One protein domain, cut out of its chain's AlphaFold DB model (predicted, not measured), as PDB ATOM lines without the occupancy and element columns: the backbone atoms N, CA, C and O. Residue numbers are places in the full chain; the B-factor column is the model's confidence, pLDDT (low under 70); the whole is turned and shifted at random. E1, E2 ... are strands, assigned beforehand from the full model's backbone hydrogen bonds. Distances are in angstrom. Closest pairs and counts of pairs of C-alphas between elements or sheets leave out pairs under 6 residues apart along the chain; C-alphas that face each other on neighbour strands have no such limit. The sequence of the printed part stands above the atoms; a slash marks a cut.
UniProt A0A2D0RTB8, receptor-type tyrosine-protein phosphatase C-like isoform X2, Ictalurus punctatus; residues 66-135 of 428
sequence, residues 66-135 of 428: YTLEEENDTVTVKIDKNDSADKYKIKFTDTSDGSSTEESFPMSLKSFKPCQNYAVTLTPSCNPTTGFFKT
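This is residues 66 to 135 of the 428 residues of the protein "receptor-type tyrosine-protein phosphatase C-like isoform X2" of Ictalurus punctatus (UniProt A0A2D0RTB8). A three-stranded antiparallel sheet, E4, E3 and E5, stands partly face to face with a hairpin of two strands, E1 and E2, whose strands cross those of the larger sheet; the two layers are loosely placed, with a gap between their backbones. Two long stretches without named elements, residues 104 to 116 and 124 to 135, run at the sides of this gap, and short pairings tie the first to E2 and the second to E5. The printed part has 70 residues with no named helix and five named strands, E1 to E5 in that order along the chain; the class is all strand, though under half of the residues are in named elements. The whole is compact, with a radius of gyration of the C-alphas of 11.2 A, and rounded, spanning 32 by 25 by 19 A.

The larger sheet runs in the order E4, residues 100 to 103, E3, residues 89 to 94, and E5, residues 117 to 123. E3 is the inner strand, and E4 and E5 are the edge strands. E3 and E5 are antiparallel at 158 degrees; N 91 and O 121 are 2.9 A apart and N 119 and O 93 are 2.8 A apart, within hydrogen-bond range. E3 and E4 form a hairpin, antiparallel at 153 degrees, with N 101 and O 92 within hydrogen-bond range at 2.9 A. The other sheet is the hairpin of E1, residues 66 to 71, and E2, residues 74 to 79, antiparallel at 153 degrees; N 69 and O 76 are within hydrogen-bond range at 3.0 A. The C-alphas of Tyr 66 and Ile 79, which face each other, are 4.4 A apart. E1 and E2 are each apart from E3, E4 and E5, with no C-alphas within 8 A. Residues 74 to 75 of E2 pair antiparallel with residues 107 to 108, and residues 117 to 118 of E5 pair antiparallel with residues 133 to 134.

E5, the longest strand by residues, measures 19.7 A from C-alpha 117 at (148.436, 165.767, 160.884) to C-alpha 123 at (150.642, 158.221, 142.807). E3 measures 16.6 A and E4 10.0 A. E1 begins at C-alpha 66, (158.975, 156.916, 151.555), and measures 15.5 A; E2 measures 16.1 A.

The two C-alphas farthest apart, those of Lys 81 and Asp 97, are 33.8 A apart. The printed part has no cut. The link from E4 to E5, 13 residues, is long; the link from E2 to E3 is short, and those from E1 to E2 and from E3 to E4 are tight. The mean pLDDT of the printed part is 82.2, and residues 81 to 83, 85, 103 and 130 are under 70.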
ATOM      1  N   TYR A  66     158.581 155.515 151.523       85.88
ATOM      2  CA  TYR A  66     158.975 156.916 151.555       85.88
ATOM      3  C   TYR A  66     159.001 157.494 152.971       85.88
ATOM      4  O   TYR A  66     158.242 157.091 153.858       85.88
ATOM      5  N   THR A  67     159.858 158.495 153.150       86.56
ATOM      6  CA  THR A  67     159.932 159.361 154.331       86.56
ATOM      7  C   THR A  67     159.770 160.815 153.910       86.56
ATOM      8  O   THR A  67     160.131 161.185 152.793       86.56
ATOM      9  N   LEU A  68     159.182 161.626 154.787       86.44
ATOM     10  CA  LEU A  68     159.018 163.061 154.583       86.44
ATOM     11  C   LEU A  68     159.876 163.800 155.598       86.44
ATOM     12  O   LEU A  68     159.843 163.475 156.785       86.44
ATOM     13  N   GLU A  69     160.612 164.793 155.125       83.25
ATOM     14  CA  GLU A  69     161.473 165.627 155.952       83.25
ATOM     15  C   GLU A  69     161.182 167.105 155.683       83.25
ATOM     16  O   GLU A  69     160.850 167.500 154.567       83.25
ATOM     17  N   GLU A  70     161.274 167.926 156.728       83.69
ATOM     18  CA  GLU A  70     161.227 169.383 156.610       83.69
ATOM     19  C   GLU A  70     162.656 169.897 156.407       83.69
ATOM     20  O   GLU A  70     163.517 169.690 157.263       83.69
ATOM     21  N   GLU A  71     162.911 170.574 155.289       80.31
ATOM     22  CA  GLU A  71     164.216 171.143 154.960       80.31
ATOM     23  C   GLU A  71     164.044 172.510 154.284       80.31
ATOM     24  O   GLU A  71     163.300 172.641 153.313       80.31
ATOM     25  N   ASN A  72     164.732 173.541 154.793       74.88
ATOM     26  CA  ASN A  72     164.791 174.890 154.204       74.88
ATOM     27  C   ASN A  72     163.429 175.435 153.719       74.88
ATOM     28  O   ASN A  72     163.278 175.837 152.569       74.88
ATOM     29  N   ASP A  73     162.438 175.443 154.612       82.19
ATOM     30  CA  ASP A  73     161.069 175.943 154.384       82.19
ATOM     31  C   ASP A  73     160.233 175.124 153.394       82.19
ATOM     32  O   ASP A  73     159.156 175.550 152.955       82.19
ATOM     33  N   THR A  74     160.710 173.924 153.076       85.69
ATOM     34  CA  THR A  74     160.037 172.974 152.204       85.69
ATOM     35  C   THR A  74     159.872 171.613 152.862       85.69
ATOM     36  O   THR A  74     160.575 171.266 153.811       85.69
ATOM     37  N   VAL A  75     158.922 170.835 152.355       85.62
ATOM     38  CA  VAL A  75     158.771 169.419 152.683       85.62
ATOM     39  C   VAL A  75     159.321 168.610 151.515       85.62
ATOM     40  O   VAL A  75     158.816 168.697 150.389       85.62
ATOM     41  N   THR A  76     160.359 167.826 151.783       83.50
ATOM     42  CA  THR A  76     160.999 166.932 150.819       83.50
ATOM     43  C   THR A  76     160.568 165.493 151.073       83.50
ATOM     44  O   THR A  76     160.244 165.101 152.196       83.50
ATOM     45  N   VAL A  77     160.532 164.690 150.008       82.94
ATOM     46  CA  VAL A  77     160.308 163.247 150.109       82.94
ATOM     47  C   VAL A  77     161.583 162.509 149.759       82.94
ATOM     48  O   VAL A  77     162.220 162.780 148.741       82.94
ATOM     49  N   LYS A  78     161.935 161.533 150.587       83.69
ATOM     50  CA  LYS A  78     162.978 160.557 150.288       83.69
ATOM     51  C   LYS A  78     162.312 159.220 150.024       83.69
ATOM     52  O   LYS A  78     161.623 158.688 150.894       83.69
ATOM     53  N   ILE A  79     162.496 158.703 148.814       82.69
ATOM     54  CA  ILE A  79     161.956 157.413 148.377       82.69
ATOM     55  C   ILE A  79     163.079 156.377 148.426       82.69
ATOM     56  O   ILE A  79     164.167 156.590 147.884       82.69
ATOM     57  N   ASP A  80     162.813 155.241 149.069       76.62
ATOM     58  CA  ASP A  80     163.762 154.133 149.147       76.62
ATOM     59  C   ASP A  80     164.119 153.646 147.732       76.62
ATOM     60  O   ASP A  80     163.232 153.437 146.902       76.62
ATOM     61  N   LYS A  81     165.419 153.392 147.490       69.94
ATOM     62  CA  LYS A  81     166.056 152.988 146.207       69.94
ATOM     63  C   LYS A  81     166.498 154.119 145.265       69.94
ATOM     64  O   LYS A  81     166.878 153.827 144.134       69.94
ATOM     65  N   ASN A  82     166.563 155.366 145.741       59.88
ATOM     66  CA  ASN A  82     167.152 156.496 144.998       59.88
ATOM     67  C   ASN A  82     166.407 156.835 143.685       59.88
ATOM     68  O   ASN A  82     166.998 157.352 142.737       59.88
ATOM     69  N   ASP A  83     165.113 156.514 143.616       68.69
ATOM     70  CA  ASP A  83     164.236 156.959 142.534       68.69
ATOM     71  C   ASP A  83     163.926 158.456 142.693       68.69
ATOM     72  O   ASP A  83     163.708 158.927 143.809       68.69
ATOM     73  N   SER A  84     163.875 159.210 141.586       71.81
ATOM     74  CA  SER A  84     163.521 160.636 141.660       71.81
ATOM     75  C   SER A  84     162.072 160.824 142.127       71.81
ATOM     76  O   SER A  84     161.146 160.229 141.561       71.81
ATOM     77  N   ALA A  85     161.890 161.702 143.118       69.56
ATOM     78  CA  ALA A  85     160.597 162.140 143.635       69.56
ATOM     79  C   ALA A  85     159.694 162.759 142.552       69.56
ATOM     80  O   ALA A  85     158.473 162.653 142.648       69.56
ATOM     81  N   ASP A  86     160.277 163.317 141.486       73.06
ATOM     82  CA  ASP A  86     159.556 163.985 140.389       73.06
ATOM     83  C   ASP A  86     158.611 163.048 139.619       73.06
ATOM     84  O   ASP A  86     157.719 163.491 138.895       73.06
ATOM     85  N   LYS A  87     158.800 161.731 139.759       78.06
ATOM     86  CA  LYS A  87     157.957 160.704 139.129       78.06
ATOM     87  C   LYS A  87     156.633 160.477 139.863       78.06
ATOM     88  O   LYS A  87     155.773 159.765 139.344       78.06
ATOM     89  N   TYR A  88     156.480 161.029 141.065       78.94
ATOM     90  CA  TYR A  88     155.333 160.803 141.931       78.94
ATOM     91  C   TYR A  88     154.523 162.086 142.085       78.94
ATOM     92  O   TYR A  88     155.063 163.160 142.334       78.94
ATOM     93  N   LYS A  89     153.200 161.959 141.993       81.19
ATOM     94  CA  LYS A  89     152.276 162.986 142.478       81.19
ATOM     95  C   LYS A  89     151.944 162.691 143.924       81.19
ATOM     96  O   LYS A  89     151.602 161.553 144.249       81.19
ATOM     97  N   ILE A  90     152.028 163.697 144.780       81.81
ATOM     98  CA  ILE A  90     151.707 163.566 146.193       81.81
ATOM     99  C   ILE A  90     150.503 164.428 146.532       81.81
ATOM    100  O   ILE A  90     150.380 165.569 146.092       81.81
ATOM    101  N   LYS A  91     149.614 163.861 147.337       86.62
ATOM    102  CA  LYS A  91     148.464 164.558 147.883       86.62
ATOM    103  C   LYS A  91     148.526 164.496 149.400       86.62
ATOM    104  O   LYS A  91     148.608 163.408 149.974       86.62
ATOM    105  N   PHE A  92     148.456 165.663 150.024       88.19
ATOM    106  CA  PHE A  92     148.298 165.816 151.464       88.19
ATOM    107  C   PHE A  92     146.843 166.119 151.745       88.19
ATOM    108  O   PHE A  92     146.271 167.005 151.121       88.19
ATOM    109  N   THR A  93     146.245 165.386 152.674       88.94
ATOM    110  CA  THR A  93     144.883 165.633 153.147       88.94
ATOM    111  C   THR A  93     144.946 165.962 154.629       88.94
ATOM    112  O   THR A  93     145.379 165.134 155.429       88.94
ATOM    113  N   ASP A  94     144.559 167.180 154.991       88.62
ATOM    114  CA  ASP A  94     144.454 167.629 156.373       88.62
ATOM    115  C   ASP A  94     143.421 166.757 157.097       88.62
ATOM    116  O   ASP A  94     142.256 166.679 156.711       88.62
ATOM    117  N   THR A  95     143.851 166.062 158.148       87.75
ATOM    118  CA  THR A  95     142.979 165.140 158.892       87.75
ATOM    119  C   THR A  95     141.905 165.847 159.721       87.75
ATOM    120  O   THR A  95     140.962 165.192 160.158       87.75
ATOM    121  N   SER A  96     142.031 167.159 159.953       84.75
ATOM    122  CA  SER A  96     141.081 167.928 160.765       84.75
ATOM    123  C   SER A  96     139.857 168.394 159.982       84.75
ATOM    124  O   SER A  96     138.745 168.334 160.502       84.75
ATOM    125  N   ASP A  97     140.050 168.848 158.743       84.94
ATOM    126  CA  ASP A  97     138.995 169.439 157.914       84.94
ATOM    127  C   ASP A  97     138.801 168.732 156.561       84.94
ATOM    128  O   ASP A  97     137.863 169.051 155.831       84.94
ATOM    129  N   GLY A  98     139.645 167.748 156.229       82.19
ATOM    130  CA  GLY A  98     139.585 166.998 154.975       82.19
ATOM    131  C   GLY A  98     140.055 167.786 153.751       82.19
ATOM    132  O   GLY A  98     139.943 167.279 152.632       82.19
ATOM    133  N   SER A  99     140.566 169.010 153.927       83.00
ATOM    134  CA  SER A  99     141.126 169.799 152.831       83.00
ATOM    135  C   SER A  99     142.357 169.103 152.261       83.00
ATOM    136  O   SER A  99     143.113 168.459 152.988       83.00
ATOM    137  N   SER A 100     142.553 169.186 150.946       80.88
ATOM    138  CA  SER A 100     143.675 168.507 150.310       80.88
ATOM    139  C   SER A 100     144.419 169.378 149.323       80.88
ATOM    140  O   SER A 100     143.789 170.040 148.499       80.88
ATOM    141  N   THR A 101     145.742 169.276 149.358       78.56
ATOM    142  CA  THR A 101     146.656 169.963 148.448       78.56
ATOM    143  C   THR A 101     147.432 168.921 147.649       78.56
ATOM    144  O   THR A 101     147.935 167.945 148.215       78.56
ATOM    145  N   GLU A 102     147.497 169.111 146.333       76.69
ATOM    146  CA  GLU A 102     148.275 168.289 145.403       76.69
ATOM    147  C   GLU A 102     149.296 169.202 144.717       76.69
ATOM    148  O   GLU A 102     148.918 170.152 144.034       76.69
ATOM    149  N   GLU A 103     150.584 168.946 144.934       69.25
ATOM    150  CA  GLU A 103     151.692 169.766 144.431       69.25
ATOM    151  C   GLU A 103     152.858 168.873 143.968       69.25
ATOM    152  O   GLU A 103     152.999 167.722 144.389       69.25
ATOM    153  N   SER A 104     153.694 169.402 143.069       70.12
ATOM    154  CA  SER A 104     154.979 168.802 142.686       70.12
ATOM    155  C   SER A 104     156.066 169.153 143.705       70.12
ATOM    156  O   SER A 104     156.045 170.239 144.278       70.12
ATOM    157  N   PHE A 105     157.043 168.269 143.905       71.12
ATOM    158  CA  PHE A 105     158.140 168.502 144.849       71.12
ATOM    159  C   PHE A 105     159.161 169.548 144.370       71.12
ATOM    160  O   PHE A 105     159.382 169.664 143.163       71.12
ATOM    161  N   PRO A 106     159.857 170.237 145.302       75.69
ATOM    162  CA  PRO A 106     159.596 170.313 146.750       75.69
ATOM    163  C   PRO A 106     158.401 171.230 147.085       75.69
ATOM    164  O   PRO A 106     158.205 172.252 146.431       75.69
ATOM    165  N   MET A 107     157.615 170.895 148.119       82.31
ATOM    166  CA  MET A 107     156.449 171.703 148.530       82.31
ATOM    167  C   MET A 107     156.823 172.758 149.554       82.31
ATOM    168  O   MET A 107     157.595 172.485 150.466       82.31
ATOM    169  N   SER A 108     156.206 173.932 149.470       88.25
ATOM    170  CA  SER A 108     156.409 174.985 150.463       88.25
ATOM    171  C   SER A 108     155.673 174.686 151.773       88.25
ATOM    172  O   SER A 108     154.513 174.275 151.762       88.25
ATOM    173  N   LEU A 109     156.293 175.011 152.916       88.69
ATOM    174  CA  LEU A 109     155.618 175.018 154.224       88.69
ATOM    175  C   LEU A 109     154.375 175.924 154.262       88.69
ATOM    176  O   LEU A 109     153.482 175.706 155.076       88.69
ATOM    177  N   LYS A 110     154.271 176.895 153.343       89.62
ATOM    178  CA  LYS A 110     153.108 177.785 153.207       89.62
ATOM    179  C   LYS A 110     151.809 177.051 152.865       89.62
ATOM    180  O   LYS A 110     150.737 177.598 153.114       89.62
ATOM    181  N   SER A 111     151.898 175.842 152.314       88.38
ATOM    182  CA  SER A 111     150.743 175.003 151.977       88.38
ATOM    183  C   SER A 111     150.222 174.192 153.177       88.38
ATOM    184  O   SER A 111     149.214 173.496 153.054       88.38
ATOM    185  N   PHE A 112     150.871 174.298 154.343       88.75
ATOM    186  CA  PHE A 112     150.547 173.544 155.553       88.75
ATOM    187  C   PHE A 112     150.202 174.458 156.734       88.75
ATOM    188  O   PHE A 112     150.593 175.622 156.795       88.75
ATOM    189  N   LYS A 113     149.494 173.898 157.717       90.62
ATOM    190  CA  LYS A 113     149.223 174.514 159.019       90.62
ATOM    191  C   LYS A 113     150.167 173.915 160.070       90.62
ATOM    192  O   LYS A 113     150.475 172.719 159.987       90.62
ATOM    193  N   PRO A 114     150.609 174.691 161.072       91.25
ATOM    194  CA  PRO A 114     151.381 174.151 162.187       91.25
ATOM    195  C   PRO A 114     150.529 173.190 163.032       91.25
ATOM    196  O   PRO A 114     149.303 173.305 163.072       91.25
ATOM    197  N   CYS A 115     151.183 172.255 163.726       90.12
ATOM    198  CA  CYS A 115     150.557 171.274 164.627       90.12
ATOM    199  C   CYS A 115     149.464 170.382 164.028       90.12
ATOM    200  O   CYS A 115     148.553 169.941 164.735       90.12
ATOM    201  N   GLN A 116     149.550 170.103 162.737       90.62
ATOM    202  CA  GLN A 116     148.519 169.408 161.994       90.62
ATOM    203  C   GLN A 116     149.034 168.064 161.478       90.62
ATOM    204  O   GLN A 116     150.194 167.919 161.087       90.62
ATOM    205  N   ASN A 117     148.154 167.064 161.487       90.62
ATOM    206  CA  ASN A 117     148.436 165.767 160.884       90.62
ATOM    207  C   ASN A 117     147.846 165.733 159.475       90.62
ATOM    208  O   ASN A 117     146.654 166.007 159.288       90.62
ATOM    209  N   TYR A 118     148.663 165.336 158.509       89.50
ATOM    210  CA  TYR A 118     148.272 165.164 157.122       89.50
ATOM    211  C   TYR A 118     148.365 163.693 156.733       89.50
ATOM    212  O   TYR A 118     149.392 163.039 156.931       89.50
ATOM    213  N   ALA A 119     147.280 163.173 156.166       88.31
ATOM    214  CA  ALA A 119     147.290 161.895 155.476       88.31
ATOM    215  C   ALA A 119     147.940 162.088 154.105       88.31
ATOM    216  O   ALA A 119     147.607 163.030 153.384       88.31
ATOM    217  N   VAL A 120     148.873 161.208 153.757       87.25
ATOM    218  CA  VAL A 120     149.717 161.365 152.574       87.25
ATOM    219  C   VAL A 120     149.492 160.206 151.619       87.25
ATOM    220  O   VAL A 120     149.605 159.041 151.999       87.25
ATOM    221  N   THR A 121     149.202 160.525 150.362       86.00
ATOM    222  CA  THR A 121     149.034 159.530 149.299       86.00
ATOM    223  C   THR A 121     149.928 159.865 148.115       86.00
ATOM    224  O   THR A 121     149.879 160.991 147.618       86.00
ATOM    225  N   LEU A 122     150.715 158.892 147.650       84.25
ATOM    226  CA  LEU A 122     151.544 159.008 146.447       84.25
ATOM    227  C   LEU A 122     150.880 158.280 145.273       84.25
ATOM    228  O   LEU A 122     150.264 157.229 145.443       84.25
ATOM    229  N   THR A 123     151.034 158.836 144.076       83.00
ATOM    230  CA  THR A 123     150.642 158.221 142.807       83.00
ATOM    231  C   THR A 123     151.856 158.221 141.876       83.00
ATOM    232  O   THR A 123     152.256 159.306 141.448       83.00
ATOM    233  N   PRO A 124     152.449 157.057 141.533       81.75
ATOM    234  CA  PRO A 124     152.078 155.686 141.929       81.75
ATOM    235  C   PRO A 124     152.189 155.403 143.442       81.75
ATOM    236  O   PRO A 124     152.950 156.063 144.138       81.75
ATOM    237  N   SER A 125     151.445 154.411 143.946       83.88
ATOM    238  CA  SER A 125     151.383 154.100 145.386       83.88
ATOM    239  C   SER A 125     152.725 153.613 145.959       83.88
ATOM    240  O   SER A 125     153.319 152.662 145.442       83.88
ATOM    241  N   CYS A 126     153.154 154.234 147.064       83.56
ATOM    242  CA  CYS A 126     154.283 153.835 147.908       83.56
ATOM    243  C   CYS A 126     153.832 153.712 149.370       83.56
ATOM    244  O   CYS A 126     152.919 154.415 149.804       83.56
ATOM    245  N   ASN A 127     154.505 152.860 150.144       84.44
ATOM    246  CA  ASN A 127     154.246 152.698 151.572       84.44
ATOM    247  C   ASN A 127     154.902 153.825 152.385       84.44
ATOM    248  O   ASN A 127     156.108 154.039 152.271       84.44
ATOM    249  N   PRO A 128     154.164 154.539 153.243       81.81
ATOM    250  CA  PRO A 128     154.800 155.432 154.198       81.81
ATOM    251  C   PRO A 128     155.631 154.645 155.214       81.81
ATOM    252  O   PRO A 128     155.144 153.675 155.793       81.81
ATOM    253  N   THR A 129     156.834 155.122 155.530       78.38
ATOM    254  CA  THR A 129     157.574 154.645 156.713       78.38
ATOM    255  C   THR A 129     156.908 155.129 158.011       78.38
ATOM    256  O   THR A 129     157.013 154.483 159.050       78.38
ATOM    257  N   THR A 130     156.177 156.251 157.953       69.00
ATOM    258  CA  THR A 130     155.367 156.795 159.057       69.00
ATOM    259  C   THR A 130     153.966 157.138 158.553       69.00
ATOM    260  O   THR A 130     153.822 157.839 157.559       69.00
ATOM    261  N   GLY A 131     152.917 156.620 159.203       72.31
ATOM    262  CA  GLY A 131     151.548 156.630 158.654       72.31
ATOM    263  C   GLY A 131     150.921 158.008 158.389       72.31
ATOM    264  O   GLY A 131     149.941 158.085 157.654       72.31
ATOM    265  N   PHE A 132     151.475 159.087 158.954       82.25
ATOM    266  CA  PHE A 132     151.023 160.465 158.751       82.25
ATOM    267  C   PHE A 132     152.215 161.421 158.753       82.25
ATOM    268  O   PHE A 132     153.186 161.200 159.478       82.25
ATOM    269  N   PHE A 133     152.099 162.522 158.012       87.12
ATOM    270  CA  PHE A 133     153.014 163.651 158.142       87.12
ATOM    271  C   PHE A 133     152.504 164.594 159.229       87.12
ATOM    272  O   PHE A 133     151.407 165.140 159.112       87.12
ATOM    273  N   LYS A 134     153.287 164.767 160.294       88.50
ATOM    274  CA  LYS A 134     152.954 165.661 161.403       88.50
ATOM    275  C   LYS A 134     153.802 166.921 161.322       88.50
ATOM    276  O   LYS A 134     155.025 166.842 161.419       88.50
ATOM    277  N   THR A 135     153.151 168.072 161.211       89.88
ATOM    278  CA  THR A 135     153.832 169.365 161.270       89.88
ATOM    279  C   THR A 135     154.117 169.761 162.717       89.88
ATOM    280  O   THR A 135     153.387 169.408 163.651       89.88
TER     281      THR A 135